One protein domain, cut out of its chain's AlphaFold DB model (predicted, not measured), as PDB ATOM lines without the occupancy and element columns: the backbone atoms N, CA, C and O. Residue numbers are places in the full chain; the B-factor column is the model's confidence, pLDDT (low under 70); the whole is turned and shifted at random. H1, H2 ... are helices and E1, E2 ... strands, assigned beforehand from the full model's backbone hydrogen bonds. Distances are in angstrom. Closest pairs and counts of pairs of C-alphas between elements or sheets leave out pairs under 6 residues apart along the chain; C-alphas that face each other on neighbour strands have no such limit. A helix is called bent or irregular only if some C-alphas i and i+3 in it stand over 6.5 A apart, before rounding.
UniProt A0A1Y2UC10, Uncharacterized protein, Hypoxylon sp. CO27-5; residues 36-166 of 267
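AT A GLANCE: This is residues 36 to 166 of the 267 residues of an uncharacterized protein of Hypoxylon sp. CO27-5 (UniProt A0A1Y2UC10). The model is a long rod: three helices side by side, H1, H2 and H3 with H2 in the middle, make one part of its length, and a small sheet of three strands, with H4 packed across one face, makes the other. The chain passes between the two parts from H1 straight into E1 and from E2 straight into H2; the loop of residues 57 to 69 reaches one far end of the rod, and residues 150 to 158, of which 150 to 155 belong to H4, stick out free. The 131 printed residues hold four named helices and three named strands, in the order H1 E1 E2 H2 H3 E3 H4. The sheet has the order E1 E2 E3, all antiparallel, and H4 on one of its faces gives two layers, a helix over a sheet. The class is mostly helix, and the whole is loose, with a radius of gyration of the C-alphas of 18.8 A and spans of 63 by 30 by 22 A.

HOW THE PARTS SIT: H1, residues 40 to 52, touches H2, residues 75 to 99, at a shallow tilt of 22 degrees, opposite ways; their closest C-alphas, of Pro 40 and Lys 85, are 6.0 A apart. E1, residues 53 to 56, and E2, residues 70 to 74, form an antiparallel hairpin, with N 54 and O 72 within hydrogen-bond range at 2.9 A. H2 and H3, residues 107 to 125, form a helical hairpin: they touch, closest at the C-alphas of Leu 86 and Tyr 114, 5.8 A, at a shallow tilt of 27 degrees, opposite ways. H1 and H3 are apart. E3, residues 136 to 138, is antiparallel to E2, with N 73 and O 137 at 2.9 A, within hydrogen-bond range. H4, residues 142 to 155, is on the sheet at a height of 9.5 A, over E2, and runs across the strands at 87 degrees to E2 on the local plane. H2 only grazes the sheet, with its residues 75 to 77. Residues 164 to 165 pair with residues 55 to 56 of E1, parallel. Every O i to N i+4 pair is within hydrogen-bond range in H2 and H3; in H1 it is 7 of 9 and in H4 8 of 10.

IN THESE COORDINATES: H1 begins at C-alpha 40, (1.450, 19.687, -16.478), and is 17.1 A long; it is irregular, with C-alphas 47 and 50 7.3 A apart. E1 is 9.5 A long, E2 13.7 A and E3 6.4 A. H2 is 36.5 A long, and H3 26.8 A. H4 is 20.4 A long and ends at C-alpha 155, (22.204, 14.472, -25.744).

THE WHOLE: The two C-alphas farthest apart, of Val 62 and Asp 101, are 63.9 A apart. The printed part has no cut, and the link from E1 to E2, 13 residues, is long. The mean pLDDT of the printed part is 75.0; 44 residues are under 70, among them residues 55 to 70 and 155 to 166.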
ATOM      1  N   ASP A  36      -3.657  21.611 -21.204       56.66
ATOM      2  CA  ASP A  36      -3.950  20.394 -20.468       56.66
ATOM      3  C   ASP A  36      -3.349  20.322 -19.045       56.66
ATOM      4  O   ASP A  36      -2.219  19.886 -18.823       56.66
ATOM      5  N   LEU A  37      -4.150  20.684 -18.034       58.44
ATOM      6  CA  LEU A  37      -3.803  20.453 -16.623       58.44
ATOM      7  C   LEU A  37      -3.568  18.964 -16.307       58.44
ATOM      8  O   LEU A  37      -2.873  18.674 -15.337       58.44
ATOM      9  N   ASN A  38      -4.063  18.039 -17.142       52.97
ATOM     10  CA  ASN A  38      -3.838  16.601 -16.978       52.97
ATOM     11  C   ASN A  38      -2.406  16.183 -17.352       52.97
ATOM     12  O   ASN A  38      -1.939  15.119 -16.947       52.97
ATOM     13  N   GLN A  39      -1.680  17.021 -18.100       62.47
ATOM     14  CA  GLN A  39      -0.269  16.834 -18.424       62.47
ATOM     15  C   GLN A  39       0.490  18.129 -18.119       62.47
ATOM     16  O   GLN A  39       0.865  18.861 -19.028       62.47
ATOM     17  N   PRO A  40       0.786  18.436 -16.844       59.94
ATOM     18  CA  PRO A  40       1.450  19.687 -16.478       59.94
ATOM     19  C   PRO A  40       2.894  19.779 -17.001       59.94
ATOM     20  O   PRO A  40       3.497  20.845 -17.016       59.94
ATOM     21  N   THR A  41       3.476  18.658 -17.424       63.81
ATOM     22  CA  THR A  41       4.884  18.533 -17.810       63.81
ATOM     23  C   THR A  41       5.291  19.330 -19.059       63.81
ATOM     24  O   THR A  41       6.291  20.037 -18.970       63.81
ATOM     25  N   PRO A  42       4.586  19.288 -20.208       70.25
ATOM     26  CA  PRO A  42       5.079  19.893 -21.447       70.25
ATOM     27  C   PRO A  42       5.148  21.426 -21.407       70.25
ATOM     28  O   PRO A  42       6.165  22.006 -21.794       70.25
ATOM     29  N   TRP A  43       4.112  22.103 -20.898       69.69
ATOM     30  CA  TRP A  43       4.115  23.569 -20.815       69.69
ATOM     31  C   TRP A  43       5.033  24.077 -19.695       69.69
ATOM     32  O   TRP A  43       5.696  25.102 -19.858       69.69
ATOM     33  N   LEU A  44       5.137  23.343 -18.583       70.12
ATOM     34  CA  LEU A  44       6.005  23.713 -17.467       70.12
ATOM     35  C   LEU A  44       7.487  23.579 -17.826       70.12
ATOM     36  O   LEU A  44       8.284  24.442 -17.451       70.12
ATOM     37  N   VAL A  45       7.839  22.533 -18.584       72.19
ATOM     38  CA  VAL A  45       9.170  22.369 -19.181       72.19
ATOM     39  C   VAL A  45       9.453  23.524 -20.127       72.19
ATOM     40  O   VAL A  45      10.489  24.156 -19.979       72.19
ATOM     41  N   LYS A  46       8.527  23.876 -21.028       74.50
ATOM     42  CA  LYS A  46       8.699  25.024 -21.936       74.50
ATOM     43  C   LYS A  46       8.928  26.340 -21.181       74.50
ATOM     44  O   LYS A  46       9.761  27.133 -21.600       74.50
ATOM     45  N   LEU A  47       8.230  26.553 -20.062       70.62
ATOM     46  CA  LEU A  47       8.349  27.766 -19.248       70.62
ATOM     47  C   LEU A  47       9.705  27.885 -18.535       70.62
ATOM     48  O   LEU A  47      10.231  28.989 -18.427       70.62
ATOM     49  N   HIS A  48      10.251  26.772 -18.040       69.25
ATOM     50  CA  HIS A  48      11.482  26.777 -17.243       69.25
ATOM     51  C   HIS A  48      12.728  26.373 -18.037       69.25
ATOM     52  O   HIS A  48      13.831  26.550 -17.526       69.25
ATOM     53  N   LYS A  49      12.585  25.871 -19.274       72.75
ATOM     54  CA  LYS A  49      13.689  25.398 -20.132       72.75
ATOM     55  C   LYS A  49      14.840  26.400 -20.187       72.75
ATOM     56  O   LYS A  49      15.990  26.017 -20.003       72.75
ATOM     57  N   ASP A  50      14.507  27.675 -20.358       66.56
ATOM     58  CA  ASP A  50      15.473  28.769 -20.502       66.56
ATOM     59  C   ASP A  50      16.194  29.143 -19.198       66.56
ATOM     60  O   ASP A  50      17.212  29.829 -19.236       66.56
ATOM     61  N   THR A  51      15.656  28.734 -18.048       68.69
ATOM     62  CA  THR A  51      16.235  28.981 -16.717       68.69
ATOM     63  C   THR A  51      16.996  27.781 -16.156       68.69
ATOM     64  O   THR A  51      17.707  27.929 -15.172       68.69
ATOM     65  N   LEU A  52      16.881  26.593 -16.762       74.94
ATOM     66  CA  LEU A  52      17.542  25.386 -16.248       74.94
ATOM     67  C   LEU A  52      19.050  25.382 -16.488       74.94
ATOM     68  O   LEU A  52      19.797  24.784 -15.713       74.94
ATOM     69  N   MET A  53      19.488  26.008 -17.577       76.38
ATOM     70  CA  MET A  53      20.855  25.896 -18.047       76.38
ATOM     71  C   MET A  53      21.318  27.192 -18.692       76.38
ATOM     72  O   MET A  53      20.633  27.762 -19.539       76.38
ATOM     73  N   TYR A  54      22.513  27.624 -18.313       72.56
ATOM     74  CA  TYR A  54      23.115  28.854 -18.799       72.56
ATOM     75  C   TYR A  54      24.497  28.571 -19.372       72.56
ATOM     76  O   TYR A  54      25.202  27.653 -18.937       72.56
ATOM     77  N   ARG A  55      24.886  29.383 -20.353       68.69
ATOM     78  CA  ARG A  55      26.241  29.391 -20.892       68.69
ATOM     79  C   ARG A  55      27.110  30.285 -20.017       68.69
ATOM     80  O   ARG A  55      26.801  31.465 -19.848       68.69
ATOM     81  N   LEU A  56      28.201  29.737 -19.501       68.44
ATOM     82  CA  LEU A  56      29.157  30.478 -18.695       68.44
ATOM     83  C   LEU A  56      30.207  31.129 -19.605       68.44
ATOM     84  O   LEU A  56      30.761  30.458 -20.471       68.44
ATOM     85  N   HIS A  57      30.467  32.420 -19.395       64.81
ATOM     86  CA  HIS A  57      31.614  33.120 -19.985       64.81
ATOM     87  C   HIS A  57      32.552  33.540 -18.862       64.81
ATOM     88  O   HIS A  57      32.110  34.153 -17.883       64.81
ATOM     89  N   ARG A  58      33.841  33.223 -18.991       58.53
ATOM     90  CA  ARG A  58      34.842  33.656 -18.020       58.53
ATOM     91  C   ARG A  58      35.086  35.153 -18.210       58.53
ATOM     92  O   ARG A  58      35.426  35.602 -19.297       58.53
ATOM     93  N   ARG A  59      34.940  35.936 -17.135       54.16
ATOM     94  CA  ARG A  59      35.062  37.409 -17.169       54.16
ATOM     95  C   ARG A  59      36.445  37.895 -17.644       54.16
ATOM     96  O   ARG A  59      36.568  39.019 -18.117       54.16
ATOM     97  N   ASP A  60      37.461  37.046 -17.529       58.41
ATOM     98  CA  ASP A  60      38.871  37.370 -17.771       58.41
ATOM     99  C   ASP A  60      39.334  37.006 -19.194       58.41
ATOM    100  O   ASP A  60      40.478  37.278 -19.561       58.41
ATOM    101  N   GLN A  61      38.468  36.380 -19.996       55.31
ATOM    102  CA  GLN A  61      38.755  36.003 -21.379       55.31
ATOM    103  C   GLN A  61      37.855  36.787 -22.334       55.31
ATOM    104  O   GLN A  61      36.686  37.041 -22.050       55.31
ATOM    105  N   VAL A  62      38.418  37.200 -23.475       58.31
ATOM    106  CA  VAL A  62      37.624  37.773 -24.570       58.31
ATOM    107  C   VAL A  62      36.609  36.702 -24.970       58.31
ATOM    108  O   VAL A  62      37.049  35.597 -25.296       58.31
ATOM    109  N   PRO A  63      35.294  36.980 -24.914       56.41
ATOM    110  CA  PRO A  63      34.274  35.978 -25.180       56.41
ATOM    111  C   PRO A  63      34.496  35.408 -26.579       56.41
ATOM    112  O   PRO A  63      34.292  36.085 -27.587       56.41
ATOM    113  N   ASN A  64      34.959  34.161 -26.641       56.25
ATOM    114  CA  ASN A  64      35.059  33.453 -27.898       56.25
ATOM    115  C   ASN A  64      33.640  33.013 -28.274       56.25
ATOM    116  O   ASN A  64      33.071  32.113 -27.660       56.25
ATOM    117  N   HIS A  65      33.033  33.684 -29.254       57.50
ATOM    118  CA  HIS A  65      31.651  33.410 -29.660       57.50
ATOM    119  C   HIS A  65      31.440  31.970 -30.164       57.50
ATOM    120  O   HIS A  65      30.303  31.481 -30.150       57.50
ATOM    121  N   ASP A  66      32.520  31.288 -30.555       54.84
ATOM    122  CA  ASP A  66      32.476  29.963 -31.166       54.84
ATOM    123  C   ASP A  66      32.575  28.796 -30.172       54.84
ATOM    124  O   ASP A  66      32.113  27.701 -30.502       54.84
ATOM    125  N   GLU A  67      33.075  29.001 -28.948       55.69
ATOM    126  CA  GLU A  67      33.255  27.912 -27.981       55.69
ATOM    127  C   GLU A  67      32.964  28.379 -26.542       55.69
ATOM    128  O   GLU A  67      33.611  29.302 -26.055       55.69
ATOM    129  N   PRO A  68      31.962  27.799 -25.854       56.56
ATOM    130  CA  PRO A  68      31.622  28.204 -24.495       56.56
ATOM    131  C   PRO A  68      32.680  27.735 -23.489       56.56
ATOM    132  O   PRO A  68      33.017  26.552 -23.452       56.56
ATOM    133  N   ASP A  69      33.110  28.640 -22.605       61.06
ATOM    134  CA  ASP A  69      34.069  28.345 -21.528       61.06
ATOM    135  C   ASP A  69      33.523  27.334 -20.507       61.06
ATOM    136  O   ASP A  69      34.275  26.662 -19.800       61.06
ATOM    137  N   GLY A  70      32.197  27.211 -20.423       67.81
ATOM    138  CA  GLY A  70      31.544  26.246 -19.559       67.81
ATOM    139  C   GLY A  70      30.031  26.388 -19.537       67.81
ATOM    140  O   GLY A  70      29.419  27.182 -20.257       67.81
ATOM    141  N   TYR A  71      29.417  25.602 -18.664       75.00
ATOM    142  CA  TYR A  71      27.977  25.575 -18.477       75.00
ATOM    143  C   TYR A  71      27.642  25.643 -16.999       75.00
ATOM    144  O   TYR A  71      28.429  25.232 -16.144       75.00
ATOM    145  N   TYR A  72      26.440  26.127 -16.724       75.12
ATOM    146  CA  TYR A  72      25.894  26.263 -15.386       75.12
ATOM    147  C   TYR A  72      24.483  25.669 -15.366       75.12
ATOM    148  O   TYR A  72      23.675  25.974 -16.246       75.12
ATOM    149  N   ILE A  73      24.185  24.818 -14.382       81.94
ATOM    150  CA  ILE A  73      22.861  24.219 -14.168       81.94
ATOM    151  C   ILE A  73      22.369  24.591 -12.769       81.94
ATOM    152  O   ILE A  73      23.066  24.364 -11.779       81.94
ATOM    153  N   ASN A  74      21.145  25.122 -12.699       81.38
ATOM    154  CA  ASN A  74      20.489  25.475 -11.443       81.38
ATOM    155  C   ASN A  74      19.505  24.379 -11.013       81.38
ATOM    156  O   ASN A  74      18.411  24.256 -11.571       81.38
ATOM    157  N   LEU A  75      19.860  23.592  -9.995       84.62
ATOM    158  CA  LEU A  75      18.973  22.549  -9.470       84.62
ATOM    159  C   LEU A  75      17.794  23.142  -8.683       84.62
ATOM    160  O   LEU A  75      16.735  22.519  -8.597       84.62
ATOM    161  N   SER A  76      17.920  24.366  -8.170       81.25
ATOM    162  CA  SER A  76      16.827  25.072  -7.488       81.25
ATOM    163  C   SER A  76      15.659  25.367  -8.431       81.25
ATOM    164  O   SER A  76      14.495  25.337  -8.020       81.25
ATOM    165  N   ASP A  77      15.937  25.580  -9.720       81.62
ATOM    166  CA  ASP A  77      14.886  25.766 -10.721       81.62
ATOM    167  C   ASP A  77      14.162  24.446 -11.045       81.62
ATOM    168  O   ASP A  77      12.948  24.459 -11.270       81.62
ATOM    169  N   LEU A  78      14.830  23.288 -10.940       84.88
ATOM    170  CA  LEU A  78      14.152  21.983 -10.989       84.88
ATOM    171  C   LEU A  78      13.206  21.790  -9.799       84.88
ATOM    172  O   LEU A  78      12.091  21.295  -9.976       84.88
ATOM    173  N   GLN A  79      13.602  22.221  -8.597       87.88
ATOM    174  CA  GLN A  79      12.718  22.160  -7.431       87.88
ATOM    175  C   GLN A  79      11.496  23.072  -7.596       87.88
ATOM    176  O   GLN A  79      10.371  22.679  -7.278       87.88
ATOM    177  N   ARG A  80      11.672  24.264  -8.178       83.31
ATOM    178  CA  ARG A  80      10.551  25.148  -8.538       83.31
ATOM    179  C   ARG A  80       9.609  24.498  -9.550       83.31
ATOM    180  O   ARG A  80       8.391  24.602  -9.396       83.31
ATOM    181  N   MET A  81      10.141  23.774 -10.537       83.50
ATOM    182  CA  MET A  81       9.317  22.971 -11.445       83.50
ATOM    183  C   MET A  81       8.556  21.868 -10.697       83.50
ATOM    184  O   MET A  81       7.354  21.709 -10.906       83.50
ATOM    185  N   ARG A  82       9.207  21.128  -9.788       88.06
ATOM    186  CA  ARG A  82       8.544  20.099  -8.965       88.06
ATOM    187  C   ARG A  82       7.369  20.686  -8.177       88.06
ATOM    188  O   ARG A  82       6.272  20.133  -8.232       88.06
ATOM    189  N   LEU A  83       7.569  21.832  -7.525       88.56
ATOM    190  CA  LEU A  83       6.522  22.536  -6.780       88.56
ATOM    191  C   LEU A  83       5.336  22.928  -7.664       88.56
ATOM    192  O   LEU A  83       4.189  22.680  -7.300       88.56
ATOM    193  N   ARG A  84       5.592  23.501  -8.844       86.06
ATOM    194  CA  ARG A  84       4.532  23.888  -9.789       86.06
ATOM    195  C   ARG A  84       3.747  22.687 -10.309       86.06
ATOM    196  O   ARG A  84       2.529  22.777 -10.445       86.06
ATOM    197  N   LYS A  85       4.424  21.564 -10.565       86.62
ATOM    198  CA  LYS A  85       3.783  20.310 -10.978       86.62
ATOM    199  C   LYS A  85       2.838  19.781  -9.896       86.62
ATOM    200  O   LYS A  85       1.696  19.456 -10.205       86.62
ATOM    201  N   LEU A  86       3.302  19.721  -8.647       89.12
ATOM    202  CA  LEU A  86       2.493  19.268  -7.508       89.12
ATOM    203  C   LEU A  86       1.328  20.224  -7.229       89.12
ATOM    204  O   LEU A  86       0.209  19.776  -7.013       89.12
ATOM    205  N   GLN A  87       1.560  21.534  -7.335       89.69
ATOM    206  CA  GLN A  87       0.510  22.541  -7.199       89.69
ATOM    207  C   GLN A  87      -0.597  22.355  -8.246       89.69
ATOM    208  O   GLN A  87      -1.771  22.399  -7.897       89.69
ATOM    209  N   ALA A  88      -0.244  22.132  -9.516       86.00
ATOM    210  CA  ALA A  88      -1.227  21.894 -10.574       86.00
ATOM    211  C   ALA A  88      -2.060  20.629 -10.310       86.00
ATOM    212  O   ALA A  88      -3.280  20.663 -10.459       86.00
ATOM    213  N   LYS A  89      -1.405  19.553  -9.855       86.12
ATOM    214  CA  LYS A  89      -2.063  18.289  -9.500       86.12
ATOM    215  C   LYS A  89      -3.050  18.465  -8.340       86.12
ATOM    216  O   LYS A  89      -4.212  18.112  -8.471       86.12
ATOM    217  N   LEU A  90      -2.629  19.133  -7.267       88.50
ATOM    218  CA  LEU A  90      -3.495  19.417  -6.120       88.50
ATOM    219  C   LEU A  90      -4.684  20.306  -6.477       88.50
ATOM    220  O   LEU A  90      -5.786  20.096  -5.981       88.50
ATOM    221  N   VAL A  91      -4.485  21.304  -7.340       88.06
ATOM    222  CA  VAL A  91      -5.594  22.136  -7.824       88.06
ATOM    223  C   VAL A  91      -6.610  21.281  -8.575       88.06
ATOM    224  O   VAL A  91      -7.810  21.457  -8.373       88.06
ATOM    225  N   GLN A  92      -6.150  20.337  -9.396       83.88
ATOM    226  CA  GLN A  92      -7.028  19.399 -10.084       83.88
ATOM    227  C   GLN A  92      -7.781  18.494  -9.099       83.88
ATOM    228  O   GLN A  92      -8.997  18.368  -9.228       83.88
ATOM    229  N   ASP A  93      -7.093  17.941  -8.100       86.69
ATOM    230  CA  ASP A  93      -7.701  17.093  -7.067       86.69
ATOM    231  C   ASP A  93      -8.757  17.850  -6.250       86.69
ATOM    232  O   ASP A  93      -9.820  17.323  -5.936       86.69
ATOM    233  N   VAL A  94      -8.520  19.125  -5.935       87.25
ATOM    234  CA  VAL A  94      -9.503  19.968  -5.237       87.25
ATOM    235  C   VAL A  94     -10.704  20.288  -6.129       87.25
ATOM    236  O   VAL A  94     -11.838  20.339  -5.647       87.25
ATOM    237  N   VAL A  95     -10.489  20.510  -7.430       87.31
ATOM    238  CA  VAL A  95     -11.576  20.751  -8.391       87.31
ATOM    239  C   VAL A  95     -12.439  19.500  -8.553       87.31
ATOM    240  O   VAL A  95     -13.665  19.623  -8.526       87.31
ATOM    241  N   SER A  96     -11.837  18.314  -8.662       85.81
ATOM    242  CA  SER A  96     -12.582  17.053  -8.724       85.81
ATOM    243  C   SER A  96     -13.290  16.736  -7.407       85.81
ATOM    244  O   SER A  96     -14.442  16.337  -7.451       85.81
ATOM    245  N   LEU A  97     -12.695  17.025  -6.246       85.81
ATOM    246  CA  LEU A  97     -13.378  16.904  -4.948       85.81
ATOM    247  C   LEU A  97     -14.592  17.831  -4.815       85.81
ATOM    248  O   LEU A  97     -15.561  17.497  -4.140       85.81
ATOM    249  N   ARG A  98     -14.521  19.033  -5.397       85.69
ATOM    250  CA  ARG A  98     -15.578  20.042  -5.263       85.69
ATOM    251  C   ARG A  98     -16.726  19.848  -6.251       85.69
ATOM    252  O   ARG A  98     -17.856  20.198  -5.920       85.69
ATOM    253  N   PHE A  99     -16.425  19.390  -7.463       86.62
ATOM    254  CA  PHE A  99     -17.379  19.343  -8.577       86.62
ATOM    255  C   PHE A  99     -17.569  17.948  -9.185       86.62
ATOM    256  O   PHE A  99     -18.436  17.790 -10.040       86.62
ATOM    257  N   GLY A 100     -16.762  16.966  -8.794       79.88
ATOM    258  CA  GLY A 100     -16.887  15.573  -9.202       79.88
ATOM    259  C   GLY A 100     -17.498  14.709  -8.102       79.88
ATOM    260  O   GLY A 100     -17.494  15.071  -6.927       79.88
ATOM    261  N   ASP A 101     -18.001  13.544  -8.501       74.62
ATOM    262  CA  ASP A 101     -18.575  12.547  -7.589       74.62
ATOM    263  C   ASP A 101     -17.516  11.570  -7.037       74.62
ATOM    264  O   ASP A 101     -17.807  10.736  -6.179       74.62
ATOM    265  N   GLU A 102     -16.274  11.667  -7.522       76.12
ATOM    266  CA  GLU A 102     -15.173  10.772  -7.171       76.12
ATOM    267  C   GLU A 102     -14.128  11.485  -6.310       76.12
ATOM    268  O   GLU A 102     -13.648  12.573  -6.627       76.12
ATOM    269  N   THR A 103     -13.743  10.833  -5.214       75.88
ATOM    270  CA  THR A 103     -12.640  11.292  -4.366       75.88
ATOM    271  C   THR A 103     -11.330  10.848  -5.023       75.88
ATOM    272  O   THR A 103     -11.175   9.647  -5.259       75.88
ATOM    273  N   PRO A 104     -10.376  11.749  -5.321       79.56
ATOM    274  CA  PRO A 104      -9.086  11.350  -5.867       79.56
ATOM    275  C   PRO A 104      -8.412  10.363  -4.908       79.56
ATOM    276  O   PRO A 104      -8.377  10.616  -3.708       79.56
ATOM    277  N   PRO A 105      -7.863   9.241  -5.381       78.75
ATOM    278  CA  PRO A 105      -7.386   8.194  -4.482       78.75
ATOM    279  C   PRO A 105      -6.139   8.582  -3.672       78.75
ATOM    280  O   PRO A 105      -5.875   7.944  -2.662       78.75
ATOM    281  N   ASN A 106      -5.384   9.608  -4.096       86.75
ATOM    282  CA  ASN A 106      -4.061   9.937  -3.545       86.75
ATOM    283  C   ASN A 106      -3.891  11.423  -3.162       86.75
ATOM    284  O   ASN A 106      -2.758  11.904  -3.087       86.75
ATOM    285  N   TRP A 107      -4.980  12.173  -2.947       86.25
ATOM    286  CA  TRP A 107      -4.887  13.617  -2.665       86.25
ATOM    287  C   TRP A 107      -4.092  13.918  -1.383       86.25
ATOM    288  O   TRP A 107      -3.399  14.933  -1.307       86.25
ATOM    289  N   ASP A 108      -4.158  13.037  -0.380       88.50
ATOM    290  CA  ASP A 108      -3.423  13.167   0.882       88.50
ATOM    291  C   ASP A 108      -1.913  12.997   0.667       88.50
ATOM    292  O   ASP A 108      -1.108  13.777   1.184       88.50
ATOM    293  N   TYR A 109      -1.533  12.029  -0.167       90.62
ATOM    294  CA  TYR A 109      -0.151  11.767  -0.534       90.62
ATOM    295  C   TYR A 109       0.431  12.911  -1.366       90.62
ATOM    296  O   TYR A 109       1.546  13.367  -1.109       90.62
ATOM    297  N   ASP A 110      -0.330  13.417  -2.336       89.44
ATOM    298  CA  ASP A 110       0.091  14.546  -3.164       89.44
ATOM    299  C   ASP A 110       0.237  15.832  -2.339       89.44
ATOM    300  O   ASP A 110       1.164  16.618  -2.565       89.44
ATOM    301  N   LEU A 111      -0.617  16.017  -1.325       91.56
ATOM    302  CA  LEU A 111      -0.506  17.125  -0.379       91.56
ATOM    303  C   LEU A 111       0.751  16.987   0.477       91.56
ATOM    304  O   LEU A 111       1.496  17.955   0.638       91.56
ATOM    305  N   HIS A 112       1.018  15.785   0.989       93.44
ATOM    306  CA  HIS A 112       2.228  15.507   1.752       93.44
ATOM    307  C   HIS A 112       3.491  15.781   0.925       93.44
ATOM    308  O   HIS A 112       4.372  16.511   1.380       93.44
ATOM    309  N   GLN A 113       3.542  15.298  -0.321       92.62
ATOM    310  CA  GLN A 113       4.661  15.564  -1.226       92.62
ATOM    311  C   GLN A 113       4.851  17.052  -1.523       92.62
ATOM    312  O   GLN A 113       5.982  17.505  -1.695       92.62
ATOM    313  N   TYR A 114       3.763  17.818  -1.623       91.94
ATOM    314  CA  TYR A 114       3.845  19.260  -1.831       91.94
ATOM    315  C   TYR A 114       4.441  19.978  -0.616       91.94
ATOM    316  O   TYR A 114       5.301  20.840  -0.786       91.94
ATOM    317  N   ILE A 115       4.028  19.595   0.595       92.38
ATOM    318  CA  ILE A 115       4.572  20.146   1.843       92.38
ATOM    319  C   ILE A 115       6.060  19.807   1.975       92.38
ATOM    320  O   ILE A 115       6.862  20.696   2.252       92.38
ATOM    321  N   GLU A 116       6.441  18.552   1.730       94.81
ATOM    322  CA  GLU A 116       7.843  18.120   1.748       94.81
ATOM    323  C   GLU A 116       8.671  18.899   0.714       94.81
ATOM    324  O   GLU A 116       9.698  19.484   1.045       94.81
ATOM    325  N   ALA A 117       8.175  19.024  -0.521       91.88
ATOM    326  CA  ALA A 117       8.852  19.800  -1.557       91.88
ATOM    327  C   ALA A 117       8.987  21.292  -1.194       91.88
ATOM    328  O   ALA A 117       9.939  21.952  -1.625       91.88
ATOM    329  N   LEU A 118       8.049  21.845  -0.420       91.88
ATOM    330  CA  LEU A 118       8.126  23.219   0.067       91.88
ATOM    331  C   LEU A 118       9.206  23.365   1.147       91.88
ATOM    332  O   LEU A 118       9.994  24.305   1.084       91.88
ATOM    333  N   GLN A 119       9.298  22.409   2.075       91.38
ATOM    334  CA  GLN A 119      10.367  22.364   3.079       91.38
ATOM    335  C   GLN A 119      11.747  22.204   2.429       91.38
ATOM    336  O   GLN A 119      12.679  22.926   2.781       91.38
ATOM    337  N   ASP A 120      11.863  21.318   1.439       89.94
ATOM    338  CA  ASP A 120      13.074  21.148   0.632       89.94
ATOM    339  C   ASP A 120      13.467  22.463  -0.053       89.94
ATOM    340  O   ASP A 120      14.637  22.840  -0.072       89.94
ATOM    341  N   TYR A 121      12.493  23.202  -0.596       88.25
ATOM    342  CA  TYR A 121      12.754  24.495  -1.222       88.25
ATOM    343  C   TYR A 121      13.240  25.535  -0.208       88.25
ATOM    344  O   TYR A 121      14.222  26.228  -0.470       88.25
ATOM    345  N   GLU A 122      12.611  25.631   0.965       85.50
ATOM    346  CA  GLU A 122      13.096  26.502   2.042       85.50
ATOM    347  C   GLU A 122      14.507  26.118   2.499       85.50
ATOM    348  O   GLU A 122      15.328  26.991   2.785       85.50
ATOM    349  N   TYR A 123      14.818  24.820   2.531       86.25
ATOM    350  CA  TYR A 123      16.168  24.340   2.797       86.25
ATOM    351  C   TYR A 123      17.154  24.813   1.723       86.25
ATOM    352  O   TYR A 123      18.215  25.321   2.076       86.25
ATOM    353  N   MET A 124      16.797  24.731   0.438       85.06
ATOM    354  CA  MET A 124      17.631  25.225  -0.666       85.06
ATOM    355  C   MET A 124      17.870  26.737  -0.586       85.06
ATOM    356  O   MET A 124      18.994  27.195  -0.783       85.06
ATOM    357  N   VAL A 125      16.849  27.517  -0.218       83.81
ATOM    358  CA  VAL A 125      16.961  28.979  -0.070       83.81
ATOM    359  C   VAL A 125      18.017  29.373   0.966       83.81
ATOM    360  O   VAL A 125      18.712  30.367   0.763       83.81
ATOM    361  N   LYS A 126      18.224  28.582   2.028       82.19
ATOM    362  CA  LYS A 126      19.264  28.858   3.041       82.19
ATOM    363  C   LYS A 126      20.681  28.891   2.465       82.19
ATOM    364  O   LYS A 126      21.543  29.537   3.049       82.19
ATOM    365  N   PHE A 127      20.920  28.215   1.343       78.62
ATOM    366  CA  PHE A 127      22.222  28.181   0.676       78.62
ATOM    367  C   PHE A 127      22.336  29.189  -0.473       78.62
ATOM    368  O   PHE A 127      23.421  29.337  -1.026       78.62
ATOM    369  N   SER A 128      21.265  29.925  -0.794       74.94
ATOM    370  CA  SER A 128      21.259  30.885  -1.909       74.94
ATOM    371  C   SER A 128      22.210  32.073  -1.715       74.94
ATOM    372  O   SER A 128      22.638  32.682  -2.693       74.94
ATOM    373  N   GLU A 129      22.561  32.392  -0.466       69.94
ATOM    374  CA  GLU A 129      23.541  33.433  -0.124       69.94
ATOM    375  C   GLU A 129      24.980  32.894  -0.027       69.94
ATOM    376  O   GLU A 129      25.933  33.674   0.067       69.94
ATOM    377  N   ASP A 130      25.167  31.569  -0.049       71.38
ATOM    378  CA  ASP A 130      26.490  30.961   0.027       71.38
ATOM    379  C   ASP A 130      27.185  31.026  -1.341       71.38
ATOM    380  O   ASP A 130      26.639  30.659  -2.381       71.38
ATOM    381  N   LYS A 131      28.456  31.440  -1.344       65.44
ATOM    382  CA  LYS A 131      29.306  31.400  -2.543       65.44
ATOM    383  C   LYS A 131      29.506  29.971  -3.058       65.44
ATOM    384  O   LYS A 131      29.881  29.787  -4.215       65.44
ATOM    385  N   ARG A 132      29.305  28.965  -2.200       67.50
ATOM    386  CA  ARG A 132      29.407  27.537  -2.522       67.50
ATOM    387  C   ARG A 132      28.052  26.844  -2.394       67.50
ATOM    388  O   ARG A 132      27.941  25.830  -1.712       67.50
ATOM    389  N   ASP A 133      27.044  27.363  -3.088       74.50
ATOM    390  CA  ASP A 133      25.731  26.722  -3.168       74.50
ATOM    391  C   ASP A 133      25.861  25.274  -3.715       74.50
ATOM    392  O   ASP A 133      26.393  25.070  -4.815       74.50
ATOM    393  N   PRO A 134      25.433  24.243  -2.957       78.50
ATOM    394  CA  PRO A 134      25.469  22.848  -3.396       78.50
ATOM    395  C   PRO A 134      24.402  22.519  -4.450       78.50
ATOM    396  O   PRO A 134      24.478  21.465  -5.083       78.50
ATOM    397  N   PHE A 135      23.412  23.391  -4.651       82.31
ATOM    398  CA  PHE A 135      22.346  23.236  -5.644       82.31
ATOM    399  C   PHE A 135      22.698  23.853  -7.000       82.31
ATOM    400  O   PHE A 135      21.893  23.831  -7.934       82.31
ATOM    401  N   ILE A 136      23.921  24.360  -7.125       78.56
ATOM    402  CA  ILE A 136      24.488  24.876  -8.359       78.56
ATOM    403  C   ILE A 136      25.546  23.897  -8.865       78.56
ATOM    404  O   ILE A 136      26.508  23.585  -8.162       78.56
ATOM    405  N   VAL A 137      25.401  23.465 -10.118       80.00
ATOM    406  CA  VAL A 137      26.406  22.657 -10.822       80.00
ATOM    407  C   VAL A 137      27.096  23.547 -11.849       80.00
ATOM    408  O   VAL A 137      26.444  24.082 -12.748       80.00
ATOM    409  N   THR A 138      28.412  23.713 -11.720       75.00
ATOM    410  CA  THR A 138      29.228  24.565 -12.604       75.00
ATOM    411  C   THR A 138      30.343  23.756 -13.252       75.00
ATOM    412  O   THR A 138      31.015  22.978 -12.579       75.00
ATOM    413  N   ALA A 139      30.598  23.972 -14.544       70.56
ATOM    414  CA  ALA A 139      31.675  23.295 -15.274       70.56
ATOM    415  C   ALA A 139      33.092  23.623 -14.758       70.56
ATOM    416  O   ALA A 139      34.061  22.983 -15.157       70.56
ATOM    417  N   GLU A 140      33.222  24.608 -13.871       66.50
ATOM    418  CA  GLU A 140      34.497  25.041 -13.296       66.50
ATOM    419  C   GLU A 140      35.011  24.124 -12.195       66.50
ATOM    420  O   GLU A 140      36.216  24.052 -11.957       66.50
ATOM    421  N   ARG A 141      34.111  23.399 -11.524       67.56
ATOM    422  CA  ARG A 141      34.520  22.332 -10.616       67.56
ATOM    423  C   ARG A 141      34.897  21.142 -11.480       67.56
ATOM    424  O   ARG A 141      34.080  20.672 -12.261       67.56
ATOM    425  N   PHE A 142      36.114  20.628 -11.323       66.44
ATOM    426  CA  PHE A 142      36.625  19.543 -12.169       66.44
ATOM    427  C   PHE A 142      35.654  18.350 -12.270       66.44
ATOM    428  O   PHE A 142      35.376  17.859 -13.363       66.44
ATOM    429  N   VAL A 143      35.091  17.915 -11.135       72.25
ATOM    430  CA  VAL A 143      34.141  16.789 -11.077       72.25
ATOM    431  C   VAL A 143      32.836  17.114 -11.810       72.25
ATOM    432  O   VAL A 143      32.363  16.308 -12.614       72.25
ATOM    433  N   ASP A 144      32.283  18.301 -11.578       73.50
ATOM    434  CA  ASP A 144      31.038  18.757 -12.200       73.50
ATOM    435  C   ASP A 144      31.225  18.956 -13.709       73.50
ATOM    436  O   ASP A 144      30.374  18.546 -14.495       73.50
ATOM    437  N   GLY A 145      32.371  19.491 -14.140       71.25
ATOM    438  CA  GLY A 145      32.744  19.629 -15.547       71.25
ATOM    439  C   GLY A 145      32.828  18.283 -16.267       71.25
ATOM    440  O   GLY A 145      32.304  18.146 -17.374       71.25
ATOM    441  N   VAL A 146      33.400  17.255 -15.630       73.31
ATOM    442  CA  VAL A 146      33.402  15.882 -16.169       73.31
ATOM    443  C   VAL A 146      31.977  15.324 -16.258       73.31
ATOM    444  O   VAL A 146      31.607  14.746 -17.283       73.31
ATOM    445  N   LEU A 147      31.156  15.519 -15.220       78.38
ATOM    446  CA  LEU A 147      29.761  15.071 -15.206       78.38
ATOM    447  C   LEU A 147      28.942  15.742 -16.320       78.38
ATOM    448  O   LEU A 147      28.232  15.060 -17.062       78.38
ATOM    449  N   MET A 148      29.084  17.057 -16.478       77.19
ATOM    450  CA  MET A 148      28.409  17.848 -17.504       77.19
ATOM    451  C   MET A 148      28.850  17.447 -18.907       77.19
ATOM    452  O   MET A 148      28.000  17.211 -19.763       77.19
ATOM    453  N   ARG A 149      30.159  17.297 -19.145       73.00
ATOM    454  CA  ARG A 149      30.686  16.884 -20.453       73.00
ATOM    455  C   ARG A 149      30.139  15.518 -20.863       73.00
ATOM    456  O   ARG A 149      29.692  15.346 -21.997       73.00
ATOM    457  N   ASN A 150      30.085  14.577 -19.923       78.44
ATOM    458  CA  ASN A 150      29.497  13.257 -20.149       78.44
ATOM    459  C   ASN A 150      27.985  13.324 -20.411       78.44
ATOM    460  O   ASN A 150      27.479  12.588 -21.258       78.44
ATOM    461  N   ALA A 151      27.257  14.195 -19.708       79.00
ATOM    462  CA  ALA A 151      25.821  14.370 -19.903       79.00
ATOM    463  C   ALA A 151      25.491  15.007 -21.265       79.00
ATOM    464  O   ALA A 151      24.599  14.531 -21.963       79.00
ATOM    465  N   MET A 152      26.240  16.030 -21.685       73.25
ATOM    466  CA  MET A 152      26.028  16.728 -22.963       73.25
ATOM    467  C   MET A 152      26.369  15.867 -24.172       73.25
ATOM    468  O   MET A 152      25.633  15.883 -25.155       73.25
ATOM    469  N   THR A 153      27.439  15.072 -24.080       73.38
ATOM    470  CA  THR A 153      27.850  14.160 -25.159       73.38
ATOM    471  C   THR A 153      26.750  13.142 -25.484       73.38
ATOM    472  O   THR A 153      26.597  12.746 -26.632       73.38
ATOM    473  N   LYS A 154      25.929  12.753 -24.497       71.94
ATOM    474  CA  LYS A 154      24.802  11.826 -24.700       71.94
ATOM    475  C   LYS A 154      23.591  12.452 -25.391       71.94
ATOM    476  O   LYS A 154      22.804  11.719 -25.977       71.94
ATOM    477  N   VAL A 155      23.403  13.763 -25.259       66.88
ATOM    478  CA  VAL A 155      22.204  14.472 -25.744       66.88
ATOM    479  C   VAL A 155      22.470  15.175 -27.079       66.88
ATOM    480  O   VAL A 155      21.551  15.743 -27.656       66.88
ATOM    481  N   GLU A 156      23.713  15.134 -27.581       63.41
ATOM    482  CA  GLU A 156      24.130  15.821 -28.814       63.41
ATOM    483  C   GLU A 156      23.704  17.307 -28.799       63.41
ATOM    484  O   GLU A 156      23.303  17.902 -29.799       63.41
ATOM    485  N   ALA A 157      23.730  17.901 -27.600       61.69
ATOM    486  CA  ALA A 157      23.161  19.212 -27.342       61.69
ATOM    487  C   ALA A 157      24.025  20.303 -27.981       61.69
ATOM    488  O   ALA A 157      25.221  20.406 -27.704       61.69
ATOM    489  N   GLN A 158      23.411  21.149 -28.811       59.03
ATOM    490  CA  GLN A 158      24.108  22.269 -29.433       59.03
ATOM    491  C   GLN A 158      24.209  23.449 -28.452       59.03
ATOM    492  O   GLN A 158      23.185  23.972 -28.011       59.03
ATOM    493  N   PRO A 159      25.419  23.947 -28.141       55.62
ATOM    494  CA  PRO A 159      25.603  24.998 -27.138       55.62
ATOM    495  C   PRO A 159      25.047  26.364 -27.551       55.62
ATOM    496  O   PRO A 159      24.959  27.271 -26.721       55.62
ATOM    497  N   LYS A 160      24.738  26.547 -28.845       56.78
ATOM    498  CA  LYS A 160      24.389  27.827 -29.488       56.78
ATOM    499  C   LYS A 160      23.060  28.432 -29.033       56.78
ATOM    500  O   LYS A 160      22.876  29.627 -29.208       56.78
ATOM    501  N   GLU A 161      22.194  27.658 -28.384       58.06
ATOM    502  CA  GLU A 161      20.866  28.119 -27.952       58.06
ATOM    503  C   GLU A 161      20.813  28.635 -26.500       58.06
ATOM    504  O   GLU A 161      19.773  29.113 -26.052       58.06
ATOM    505  N   LEU A 162      21.908  28.540 -25.737       60.72
ATOM    506  CA  LEU A 162      21.916  28.890 -24.313       60.72
ATOM    507  C   LEU A 162      22.217  30.372 -24.074       60.72
ATOM    508  O   LEU A 162      23.112  30.950 -24.694       60.72
ATOM    509  N   ARG A 163      21.512  30.974 -23.107       60.88
ATOM    510  CA  ARG A 163      21.710  32.381 -22.739       60.88
ATOM    511  C   ARG A 163      23.078  32.589 -22.077       60.88
ATOM    512  O   ARG A 163      23.445  31.793 -21.206       60.88
ATOM    513  N   PRO A 164      23.811  33.656 -22.440       57.38
ATOM    514  CA  PRO A 164      25.042  34.023 -21.754       57.38
ATOM    515  C   PRO A 164      24.731  34.463 -20.320       57.38
ATOM    516  O   PRO A 164      23.862  35.304 -20.093       57.38
ATOM    517  N   PHE A 165      25.458  33.915 -19.351       59.59
ATOM    518  CA  PHE A 165      25.401  34.324 -17.955       59.59
ATOM    519  C   PHE A 165      26.804  34.683 -17.463       59.59
ATOM    520  O   PHE A 165      27.737  33.883 -17.543       59.59
ATOM    521  N   HIS A 166      26.947  35.914 -16.970       55.91
ATOM    522  CA  HIS A 166      28.201  36.434 -16.437       55.91
ATOM    523  C   HIS A 166      28.236  36.201 -14.929       55.91
ATOM    524  O   HIS A 166      27.661  36.970 -14.159       55.91
TER     525      HIS A 166